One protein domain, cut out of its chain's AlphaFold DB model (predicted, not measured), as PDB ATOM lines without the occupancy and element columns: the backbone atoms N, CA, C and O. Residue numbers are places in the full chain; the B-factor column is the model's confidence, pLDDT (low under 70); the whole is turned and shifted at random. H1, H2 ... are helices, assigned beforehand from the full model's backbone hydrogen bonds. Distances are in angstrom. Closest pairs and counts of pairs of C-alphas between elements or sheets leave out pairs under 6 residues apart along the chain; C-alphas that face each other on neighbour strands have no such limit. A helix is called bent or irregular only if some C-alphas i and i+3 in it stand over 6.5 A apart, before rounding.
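This is residues 2 to 75 of the 184 residues of an uncharacterized protein of Heterorhabditis bacteriophora (UniProt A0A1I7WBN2). A long helical hairpin makes the body: H2 and H3 lie side by side and run opposite ways, joined by a long loop, residues 37 to 56, that reaches out at one end of the model. The short helix H1 lies at the other end, where H2 begins, and makes a corner with H2 without packing clearly on it. The printed part has 74 residues with three named helices, in the order H1, H2, H3, and no named strand; the class is all helix. The whole is only just loose, close to extended, with a radius of gyration of the C-alphas of 16.8 A, and its outline is flat, with spans of 54 by 29 by 15 A.

H1, residues 2 to 9, is close to but not clearly touching H2, residues 12 to 36. Their closest C-alphas are those of Trp 7 and Arg 15, 7.1 A apart. Their lines stand at a steep tilt of 66 degrees, and they run opposite ways. H2 touches H3, residues 57 to 74, with 24 pairs of C-alphas within 8 A. The closest C-alphas of the two are those of Ala 27 and Ala 62, 4.6 A apart, and their centres are 8.8 A apart. H2 and H3 run opposite ways at a shallow tilt of 24 degrees and form a helical hairpin. H1 and H3 are apart. In the link from H2 to H3, residues 43 to 44 pair with residues 54 to 55, antiparallel, in a pairing too short to be a named strand. In H1 and H3 every O i to N i+4 pair is within hydrogen-bond range; in H2 it is 20 of 21.

H1 runs from Ala 2, with its C-alpha at (175.480, 199.476, 242.892), to Arg 9. H2 runs from Phe 12, with its C-alpha at (174.274, 190.371, 258.585), to Ala 36, and is 35.9 A long from first to last C-alpha. It is the longest helix, with 25 residues. H3 runs from Glu 57 to Phe 74, with C-alpha 74 at (180.583, 195.564, 262.253), and is 25.7 A long. No helix is bent.

The two C-alphas farthest apart are those of Ala 2 and Gly 49, 58.0 A. The C-alphas of Ala 2 and Gly 75, the first and last printed, are 23.2 A apart. The printed part has no cut. The link from H1 to H2 is tight, with 2 residues, and the link from H2 to H3 is long, with 20. The mean pLDDT of the printed part is 76.3, and 11 residues are under 70: residues 2 to 6, 13, 28, 48 to 50, and 75.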
ATOM      1  N   ALA A   2     176.315 200.664 242.632       54.66
ATOM      2  CA  ALA A   2     175.480 199.476 242.892       54.66
ATOM      3  C   ALA A   2     175.992 198.536 244.012       54.66
ATOM      4  O   ALA A   2     175.202 197.932 244.730       54.66
ATOM      5  N   ASP A   3     177.312 198.441 244.197       56.28
ATOM      6  CA  ASP A   3     177.939 197.455 245.099       56.28
ATOM      7  C   ASP A   3     177.693 197.752 246.597       56.28
ATOM      8  O   ASP A   3     177.563 196.859 247.435       56.28
ATOM      9  N   THR A   4     177.560 199.036 246.942       61.91
ATOM     10  CA  THR A   4     177.279 199.486 248.311       61.91
ATOM     11  C   THR A   4     175.825 199.224 248.719       61.91
ATOM     12  O   THR A   4     175.571 198.932 249.886       61.91
ATOM     13  N   ASP A   5     174.883 199.282 247.769       65.25
ATOM     14  CA  ASP A   5     173.449 199.062 248.009       65.25
ATOM     15  C   ASP A   5     173.144 197.580 248.281       65.25
ATOM     16  O   ASP A   5     172.513 197.235 249.283       65.25
ATOM     17  N   MET A   6     173.699 196.678 247.461       67.81
ATOM     18  CA  MET A   6     173.570 195.230 247.667       67.81
ATOM     19  C   MET A   6     174.193 194.785 248.997       67.81
ATOM     20  O   MET A   6     173.620 193.958 249.708       67.81
ATOM     21  N   TRP A   7     175.336 195.370 249.376       73.56
ATOM     22  CA  TRP A   7     175.966 195.101 250.666       73.56
ATOM     23  C   TRP A   7     175.036 195.463 251.828       73.56
ATOM     24  O   TRP A   7     174.758 194.612 252.666       73.56
ATOM     25  N   VAL A   8     174.505 196.688 251.880       71.81
ATOM     26  CA  VAL A   8     173.660 197.139 253.004       71.81
ATOM     27  C   VAL A   8     172.364 196.328 253.119       71.81
ATOM     28  O   VAL A   8     171.916 196.060 254.233       71.81
ATOM     29  N   ARG A   9     171.803 195.879 251.990       72.31
ATOM     30  CA  ARG A   9     170.570 195.073 251.942       72.31
ATOM     31  C   ARG A   9     170.784 193.585 252.233       72.31
ATOM     32  O   ARG A   9     169.818 192.877 252.509       72.31
ATOM     33  N   SER A  10     172.023 193.098 252.171       71.31
ATOM     34  CA  SER A  10     172.347 191.701 252.468       71.31
ATOM     35  C   SER A  10     172.321 191.404 253.972       71.31
ATOM     36  O   SER A  10     172.662 192.249 254.812       71.31
ATOM     37  N   SER A  11     171.922 190.175 254.317       74.94
ATOM     38  CA  SER A  11     171.821 189.741 255.712       74.94
ATOM     39  C   SER A  11     173.154 189.926 256.447       74.94
ATOM     40  O   SER A  11     174.238 189.799 255.867       74.94
ATOM     41  N   PHE A  12     173.083 190.217 257.747       70.00
ATOM     42  CA  PHE A  12     174.274 190.371 258.585       70.00
ATOM     43  C   PHE A  12     175.211 189.158 258.486       70.00
ATOM     44  O   PHE A  12     176.420 189.335 258.345       70.00
ATOM     45  N   LEU A  13     174.651 187.944 258.481       65.00
ATOM     46  CA  LEU A  13     175.416 186.702 258.397       65.00
ATOM     47  C   LEU A  13     176.183 186.591 257.074       65.00
ATOM     48  O   LEU A  13     177.376 186.307 257.085       65.00
ATOM     49  N   THR A  14     175.536 186.877 255.941       72.31
ATOM     50  CA  THR A  14     176.183 186.832 254.619       72.31
ATOM     51  C   THR A  14     177.351 187.812 254.541       72.31
ATOM     52  O   THR A  14     178.435 187.463 254.071       72.31
ATOM     53  N   ARG A  15     177.162 189.032 255.060       78.81
ATOM     54  CA  ARG A  15     178.233 190.031 255.138       78.81
ATOM     55  C   ARG A  15     179.374 189.589 256.036       78.81
ATOM     56  O   ARG A  15     180.531 189.814 255.685       78.81
ATOM     57  N   LEU A  16     179.054 189.003 257.189       74.25
ATOM     58  CA  LEU A  16     180.041 188.519 258.144       74.25
ATOM     59  C   LEU A  16     180.890 187.412 257.519       74.25
ATOM     60  O   LEU A  16     182.106 187.547 257.497       74.25
ATOM     61  N   VAL A  17     180.263 186.390 256.927       75.75
ATOM     62  CA  VAL A  17     180.962 185.282 256.253       75.75
ATOM     63  C   VAL A  17     181.857 185.800 255.125       75.75
ATOM     64  O   VAL A  17     183.045 185.485 255.092       75.75
ATOM     65  N   ALA A  18     181.333 186.662 254.248       78.25
ATOM     66  CA  ALA A  18     182.120 187.244 253.161       78.25
ATOM     67  C   ALA A  18     183.306 188.087 253.671       78.25
ATOM     68  O   ALA A  18     184.389 188.073 253.082       78.25
ATOM     69  N   CYS A  19     183.125 188.819 254.774       78.25
ATOM     70  CA  CYS A  19     184.203 189.574 255.408       78.25
ATOM     71  C   CYS A  19     185.242 188.647 256.047       78.25
ATOM     72  O   CYS A  19     186.433 188.909 255.907       78.25
ATOM     73  N   SER A  20     184.812 187.568 256.705       75.62
ATOM     74  CA  SER A  20     185.702 186.593 257.337       75.62
ATOM     75  C   SER A  20     186.661 185.975 256.326       75.62
ATOM     76  O   SER A  20     187.849 185.922 256.610       75.62
ATOM     77  N   VAL A  21     186.199 185.627 255.119       77.62
ATOM     78  CA  VAL A  21     187.075 185.113 254.047       77.62
ATOM     79  C   VAL A  21     188.195 186.107 253.721       77.62
ATOM     80  O   VAL A  21     189.372 185.768 253.826       77.62
ATOM     81  N   LYS A  22     187.845 187.366 253.420       79.25
ATOM     82  CA  LYS A  22     188.834 188.412 253.089       79.25
ATOM     83  C   LYS A  22     189.814 188.679 254.232       79.25
ATOM     84  O   LYS A  22     190.998 188.928 254.016       79.25
ATOM     85  N   VAL A  23     189.310 188.664 255.461       78.19
ATOM     86  CA  VAL A  23     190.106 188.905 256.665       78.19
ATOM     87  C   VAL A  23     191.058 187.735 256.936       78.19
ATOM     88  O   VAL A  23     192.220 187.968 257.264       78.19
ATOM     89  N   SER A  24     190.614 186.496 256.728       76.31
ATOM     90  CA  SER A  24     191.453 185.299 256.817       76.31
ATOM     91  C   SER A  24     192.564 185.295 255.765       76.31
ATOM     92  O   SER A  24     193.704 184.975 256.096       76.31
ATOM     93  N   GLU A  25     192.282 185.708 254.528       76.25
ATOM     94  CA  GLU A  25     193.306 185.856 253.482       76.25
ATOM     95  C   GLU A  25     194.367 186.896 253.866       76.25
ATOM     96  O   GLU A  25     195.571 186.639 253.755       76.25
ATOM     97  N   ALA A  26     193.936 188.055 254.375       78.62
ATOM     98  CA  ALA A  26     194.838 189.108 254.836       78.62
ATOM     99  C   ALA A  26     195.713 188.640 256.013       78.62
ATOM    100  O   ALA A  26     196.931 188.842 255.999       78.62
ATOM    101  N   ALA A  27     195.113 187.967 257.000       75.38
ATOM    102  CA  ALA A  27     195.827 187.376 258.128       75.38
ATOM    103  C   ALA A  27     196.833 186.307 257.664       75.38
ATOM    104  O   ALA A  27     197.993 186.334 258.076       75.38
ATOM    105  N   GLY A  28     196.447 185.434 256.729       68.00
ATOM    106  CA  GLY A  28     197.348 184.456 256.116       68.00
ATOM    107  C   GLY A  28     198.530 185.108 255.390       68.00
ATOM    108  O   GLY A  28     199.665 184.642 255.497       68.00
ATOM    109  N   GLY A  29     198.301 186.232 254.707       73.38
ATOM    110  CA  GLY A  29     199.362 187.038 254.099       73.38
ATOM    111  C   GLY A  29     200.343 187.622 255.124       73.38
ATOM    112  O   GLY A  29     201.547 187.655 254.872       73.38
ATOM    113  N   ILE A  30     199.855 188.049 256.291       79.81
ATOM    114  CA  ILE A  30     200.697 188.513 257.405       79.81
ATOM    115  C   ILE A  30     201.551 187.368 257.951       79.81
ATOM    116  O   ILE A  30     202.760 187.545 258.092       79.81
ATOM    117  N   ILE A  31     200.955 186.197 258.192       73.69
ATOM    118  CA  ILE A  31     201.672 185.009 258.680       73.69
ATOM    119  C   ILE A  31     202.799 184.644 257.708       73.69
ATOM    120  O   ILE A  31     203.945 184.508 258.126       73.69
ATOM    121  N   LYS A  32     202.514 184.584 256.400       75.19
ATOM    122  CA  LYS A  32     203.531 184.313 255.367       75.19
ATOM    123  C   LYS A  32     204.691 185.311 255.408       75.19
ATOM    124  O   LYS A  32     205.839 184.902 255.269       75.19
ATOM    125  N   LYS A  33     204.412 186.603 255.615       83.00
ATOM    126  CA  LYS A  33     205.450 187.644 255.723       83.00
ATOM    127  C   LYS A  33     206.317 187.475 256.967       83.00
ATOM    128  O   LYS A  33     207.526 187.638 256.866       83.00
ATOM    129  N   VAL A  34     205.718 187.147 258.114       77.44
ATOM    130  CA  VAL A  34     206.473 186.871 259.349       77.44
ATOM    131  C   VAL A  34     207.351 185.631 259.166       77.44
ATOM    132  O   VAL A  34     208.541 185.689 259.447       77.44
ATOM    133  N   MET A  35     206.804 184.552 258.593       72.56
ATOM    134  CA  MET A  35     207.560 183.328 258.302       72.56
ATOM    135  C   MET A  35     208.737 183.572 257.347       72.56
ATOM    136  O   MET A  35     209.830 183.069 257.582       72.56
ATOM    137  N   ALA A  36     208.541 184.369 256.292       80.06
ATOM    138  CA  ALA A  36     209.605 184.712 255.347       80.06
ATOM    139  C   ALA A  36     210.687 185.624 255.955       80.06
ATOM    140  O   ALA A  36     211.805 185.658 255.450       80.06
ATOM    141  N   GLY A  37     210.366 186.360 257.025       79.44
ATOM    142  CA  GLY A  37     211.303 187.230 257.734       79.44
ATOM    143  C   GLY A  37     212.319 186.492 258.613       79.44
ATOM    144  O   GLY A  37     213.293 187.106 259.037       79.44
ATOM    145  N   GLY A  38     212.117 185.197 258.887       75.44
ATOM    146  CA  GLY A  38     213.060 184.330 259.610       75.44
ATOM    147  C   GLY A  38     213.104 184.515 261.133       75.44
ATOM    148  O   GLY A  38     213.301 183.539 261.850       75.44
ATOM    149  N   ASP A  39     212.860 185.725 261.642       84.31
ATOM    150  CA  ASP A  39     212.706 185.997 263.074       84.31
ATOM    151  C   ASP A  39     211.221 185.998 263.477       84.31
ATOM    152  O   ASP A  39     210.465 186.921 263.165       84.31
ATOM    153  N   LEU A  40     210.800 184.945 264.183       80.12
ATOM    154  CA  LEU A  40     209.416 184.757 264.627       80.12
ATOM    155  C   LEU A  40     209.059 185.568 265.880       80.12
ATOM    156  O   LEU A  40     207.887 185.557 266.274       80.12
ATOM    157  N   LYS A  41     210.039 186.231 266.520       84.88
ATOM    158  CA  LYS A  41     209.901 186.982 267.782       84.88
ATOM    159  C   LYS A  41     208.993 186.271 268.784       84.88
ATOM    160  O   LYS A  41     207.928 186.773 269.167       84.88
ATOM    161  N   ILE A  42     209.395 185.053 269.133       85.44
ATOM    162  CA  ILE A  42     208.656 184.184 270.044       85.44
ATOM    163  C   ILE A  42     208.680 184.801 271.445       85.44
ATOM    164  O   ILE A  42     209.730 185.221 271.926       85.44
ATOM    165  N   ILE A  43     207.516 184.857 272.082       84.88
ATOM    166  CA  ILE A  43     207.327 185.272 273.472       84.88
ATOM    167  C   ILE A  43     206.695 184.095 274.211       84.88
ATOM    168  O   ILE A  43     205.788 183.461 273.676       84.88
ATOM    169  N   ASP A  44     207.161 183.810 275.421       81.94
ATOM    170  CA  ASP A  44     206.482 182.899 276.338       81.94
ATOM    171  C   ASP A  44     205.484 183.705 277.189       81.94
ATOM    172  O   ASP A  44     205.880 184.657 277.864       81.94
ATOM    173  N   LYS A  45     204.188 183.375 277.102       79.38
ATOM    174  CA  LYS A  45     203.105 183.997 277.888       79.38
ATOM    175  C   LYS A  45     202.721 183.178 279.130       79.38
ATOM    176  O   LYS A  45     201.716 183.490 279.772       79.38
ATOM    177  N   SER A  46     203.499 182.150 279.473       75.50
ATOM    178  CA  SER A  46     203.307 181.358 280.690       75.50
ATOM    179  C   SER A  46     203.545 182.188 281.959       75.50
ATOM    180  O   SER A  46     204.241 183.205 281.971       75.50
ATOM    181  N   THR A  47     202.910 181.766 283.054       73.75
ATOM    182  CA  THR A  47     203.140 182.318 284.400       73.75
ATOM    183  C   THR A  47     204.177 181.459 285.130       73.75
ATOM    184  O   THR A  47     204.348 180.288 284.807       73.75
ATOM    185  N   ALA A  48     204.884 182.016 286.118       68.06
ATOM    186  CA  ALA A  48     205.888 181.274 286.881       68.06
ATOM    187  C   ALA A  48     205.301 179.982 287.488       68.06
ATOM    188  O   ALA A  48     204.376 180.043 288.294       68.06
ATOM    189  N   GLY A  49     205.863 178.830 287.105       68.56
ATOM    190  CA  GLY A  49     205.396 177.500 287.517       68.56
ATOM    191  C   GLY A  49     204.539 176.768 286.477       68.56
ATOM    192  O   GLY A  49     204.256 175.589 286.674       68.56
ATOM    193  N   GLU A  50     204.180 177.422 285.371       67.06
ATOM    194  CA  GLU A  50     203.383 176.837 284.291       67.06
ATOM    195  C   GLU A  50     204.245 176.313 283.130       67.06
ATOM    196  O   GLU A  50     205.360 176.798 282.912       67.06
ATOM    197  N   PRO A  51     203.742 175.341 282.344       71.38
ATOM    198  CA  PRO A  51     204.352 174.952 281.077       71.38
ATOM    199  C   PRO A  51     204.461 176.139 280.112       71.38
ATOM    200  O   PRO A  51     203.576 176.994 280.071       71.38
ATOM    201  N   ALA A  52     205.521 176.150 279.298       72.69
ATOM    202  CA  ALA A  52     205.767 177.202 278.318       72.69
ATOM    203  C   ALA A  52     204.570 177.388 277.370       72.69
ATOM    204  O   ALA A  52     204.105 176.436 276.734       72.69
ATOM    205  N   ASP A  53     204.116 178.632 277.233       73.69
ATOM    206  CA  ASP A  53     203.012 179.019 276.364       73.69
ATOM    207  C   ASP A  53     203.563 179.949 275.283       73.69
ATOM    208  O   ASP A  53     203.625 181.170 275.425       73.69
ATOM    209  N   LEU A  54     204.079 179.349 274.212       79.62
ATOM    210  CA  LEU A  54     204.814 180.085 273.190       79.62
ATOM    211  C   LEU A  54     203.869 180.750 272.185       79.62
ATOM    212  O   LEU A  54     203.012 180.111 271.565       79.62
ATOM    213  N   GLN A  55     204.104 182.036 271.954       82.75
ATOM    214  CA  GLN A  55     203.367 182.881 271.026       82.75
ATOM    215  C   GLN A  55     204.326 183.587 270.060       82.75
ATOM    216  O   GLN A  55     205.250 184.297 270.466       82.75
ATOM    217  N   THR A  56     204.072 183.458 268.762       85.56
ATOM    218  CA  THR A  56     204.865 184.109 267.712       85.56
ATOM    219  C   THR A  56     204.342 185.510 267.379       85.56
ATOM    220  O   THR A  56     203.207 185.885 267.681       85.56
ATOM    221  N   GLU A  57     205.158 186.306 266.686       82.06
ATOM    222  CA  GLU A  57     204.702 187.558 266.072       82.06
ATOM    223  C   GLU A  57     203.571 187.327 265.058       82.06
ATOM    224  O   GLU A  57     202.693 188.184 264.914       82.06
ATOM    225  N   ALA A  58     203.568 186.175 264.383       77.56
ATOM    226  CA  ALA A  58     202.536 185.824 263.419       77.56
ATOM    227  C   ALA A  58     201.166 185.715 264.101       77.56
ATOM    228  O   ALA A  58     200.213 186.326 263.615       77.56
ATOM    229  N   ASP A  59     201.097 185.048 265.255       77.62
ATOM    230  CA  ASP A  59     199.861 184.871 266.025       77.62
ATOM    231  C   ASP A  59     199.275 186.227 266.455       77.62
ATOM    232  O   ASP A  59     198.122 186.557 266.155       77.62
ATOM    233  N   ARG A  60     200.114 187.088 267.054       86.56
ATOM    234  CA  ARG A  60     199.714 188.436 267.504       86.56
ATOM    235  C   ARG A  60     199.197 189.301 266.359       86.56
ATOM    236  O   ARG A  60     198.155 189.949 266.476       86.56
ATOM    237  N   ARG A  61     199.930 189.349 265.243       82.88
ATOM    238  CA  ARG A  61     199.583 190.216 264.105       82.88
ATOM    239  C   ARG A  61     198.374 189.693 263.334       82.88
ATOM    240  O   ARG A  61     197.569 190.507 262.878       82.88
ATOM    241  N   ALA A  62     198.230 188.375 263.204       77.88
ATOM    242  CA  ALA A  62     197.062 187.754 262.593       77.88
ATOM    243  C   ALA A  62     195.801 188.053 263.412       77.88
ATOM    244  O   ALA A  62     194.832 188.571 262.854       77.88
ATOM    245  N   GLN A  63     195.834 187.844 264.734       84.88
ATOM    246  CA  GLN A  63     194.693 188.170 265.589       84.88
ATOM    247  C   GLN A  63     194.356 189.662 265.540       84.88
ATOM    248  O   GLN A  63     193.190 190.016 265.369       84.88
ATOM    249  N   PHE A  64     195.353 190.548 265.644       84.62
ATOM    250  CA  PHE A  64     195.118 191.991 265.552       84.62
ATOM    251  C   PHE A  64     194.422 192.367 264.237       84.62
ATOM    252  O   PHE A  64     193.441 193.112 264.247       84.62
ATOM    253  N   CYS A  65     194.886 191.813 263.111       83.50
ATOM    254  CA  CYS A  65     194.270 192.020 261.805       83.50
ATOM    255  C   CYS A  65     192.811 191.552 261.782       83.50
ATOM    256  O   CYS A  65     191.944 192.303 261.326       83.50
ATOM    257  N   ILE A  66     192.530 190.360 262.312       78.69
ATOM    258  CA  ILE A  66     191.178 189.795 262.357       78.69
ATOM    259  C   ILE A  66     190.245 190.680 263.182       78.69
ATOM    260  O   ILE A  66     189.211 191.137 262.689       78.69
ATOM    261  N   VAL A  67     190.642 190.978 264.419       77.94
ATOM    262  CA  VAL A  67     189.839 191.737 265.381       77.94
ATOM    263  C   VAL A  67     189.555 193.142 264.860       77.94
ATOM    264  O   VAL A  67     188.396 193.551 264.800       77.94
ATOM    265  N   GLN A  68     190.583 193.874 264.422       84.00
ATOM    266  CA  GLN A  68     190.412 195.248 263.945       84.00
ATOM    267  C   GLN A  68     189.583 195.317 262.662       84.00
ATOM    268  O   GLN A  68     188.751 196.212 262.520       84.00
ATOM    269  N   SER A  69     189.760 194.368 261.739       81.69
ATOM    270  CA  SER A  69     188.992 194.353 260.490       81.69
ATOM    271  C   SER A  69     187.507 194.105 260.741       81.69
ATOM    272  O   SER A  69     186.660 194.793 260.167       81.69
ATOM    273  N   LEU A  70     187.181 193.164 261.632       77.56
ATOM    274  CA  LEU A  70     185.798 192.843 261.982       77.56
ATOM    275  C   LEU A  70     185.143 193.959 262.806       77.56
ATOM    276  O   LEU A  70     184.027 194.367 262.483       77.56
ATOM    277  N   LEU A  71     185.829 194.519 263.808       80.81
ATOM    278  CA  LEU A  71     185.301 195.633 264.607       80.81
ATOM    279  C   LEU A  71     185.074 196.887 263.762       80.81
ATOM    280  O   LEU A  71     184.008 197.492 263.841       80.81
ATOM    281  N   LYS A  72     186.019 197.238 262.880       83.56
ATOM    282  CA  LYS A  72     185.861 198.372 261.959       83.56
ATOM    283  C   LYS A  72     184.654 198.202 261.034       83.56
ATOM    284  O   LYS A  72     184.043 199.191 260.637       83.56
ATOM    285  N   ARG A  73     184.323 196.962 260.658       82.50
ATOM    286  CA  ARG A  73     183.240 196.665 259.712       82.50
ATOM    287  C   ARG A  73     181.876 196.486 260.374       82.50
ATOM    288  O   ARG A  73     180.872 196.788 259.731       82.50
ATOM    289  N   PHE A  74     181.829 195.994 261.610       78.94
ATOM    290  CA  PHE A  74     180.583 195.564 262.253       78.94
ATOM    291  C   PHE A  74     180.332 196.155 263.646       78.94
ATOM    292  O   PHE A  74     179.263 195.905 264.187       78.94
ATOM    293  N   GLY A  75     181.245 196.959 264.203       65.38
ATOM    294  CA  GLY A  75     181.047 197.838 265.368       65.38
ATOM    295  C   GLY A  75     180.780 197.154 266.716       65.38
ATOM    296  O   GLY A  75     181.539 197.339 267.658       65.38
TER     297      GLY A  75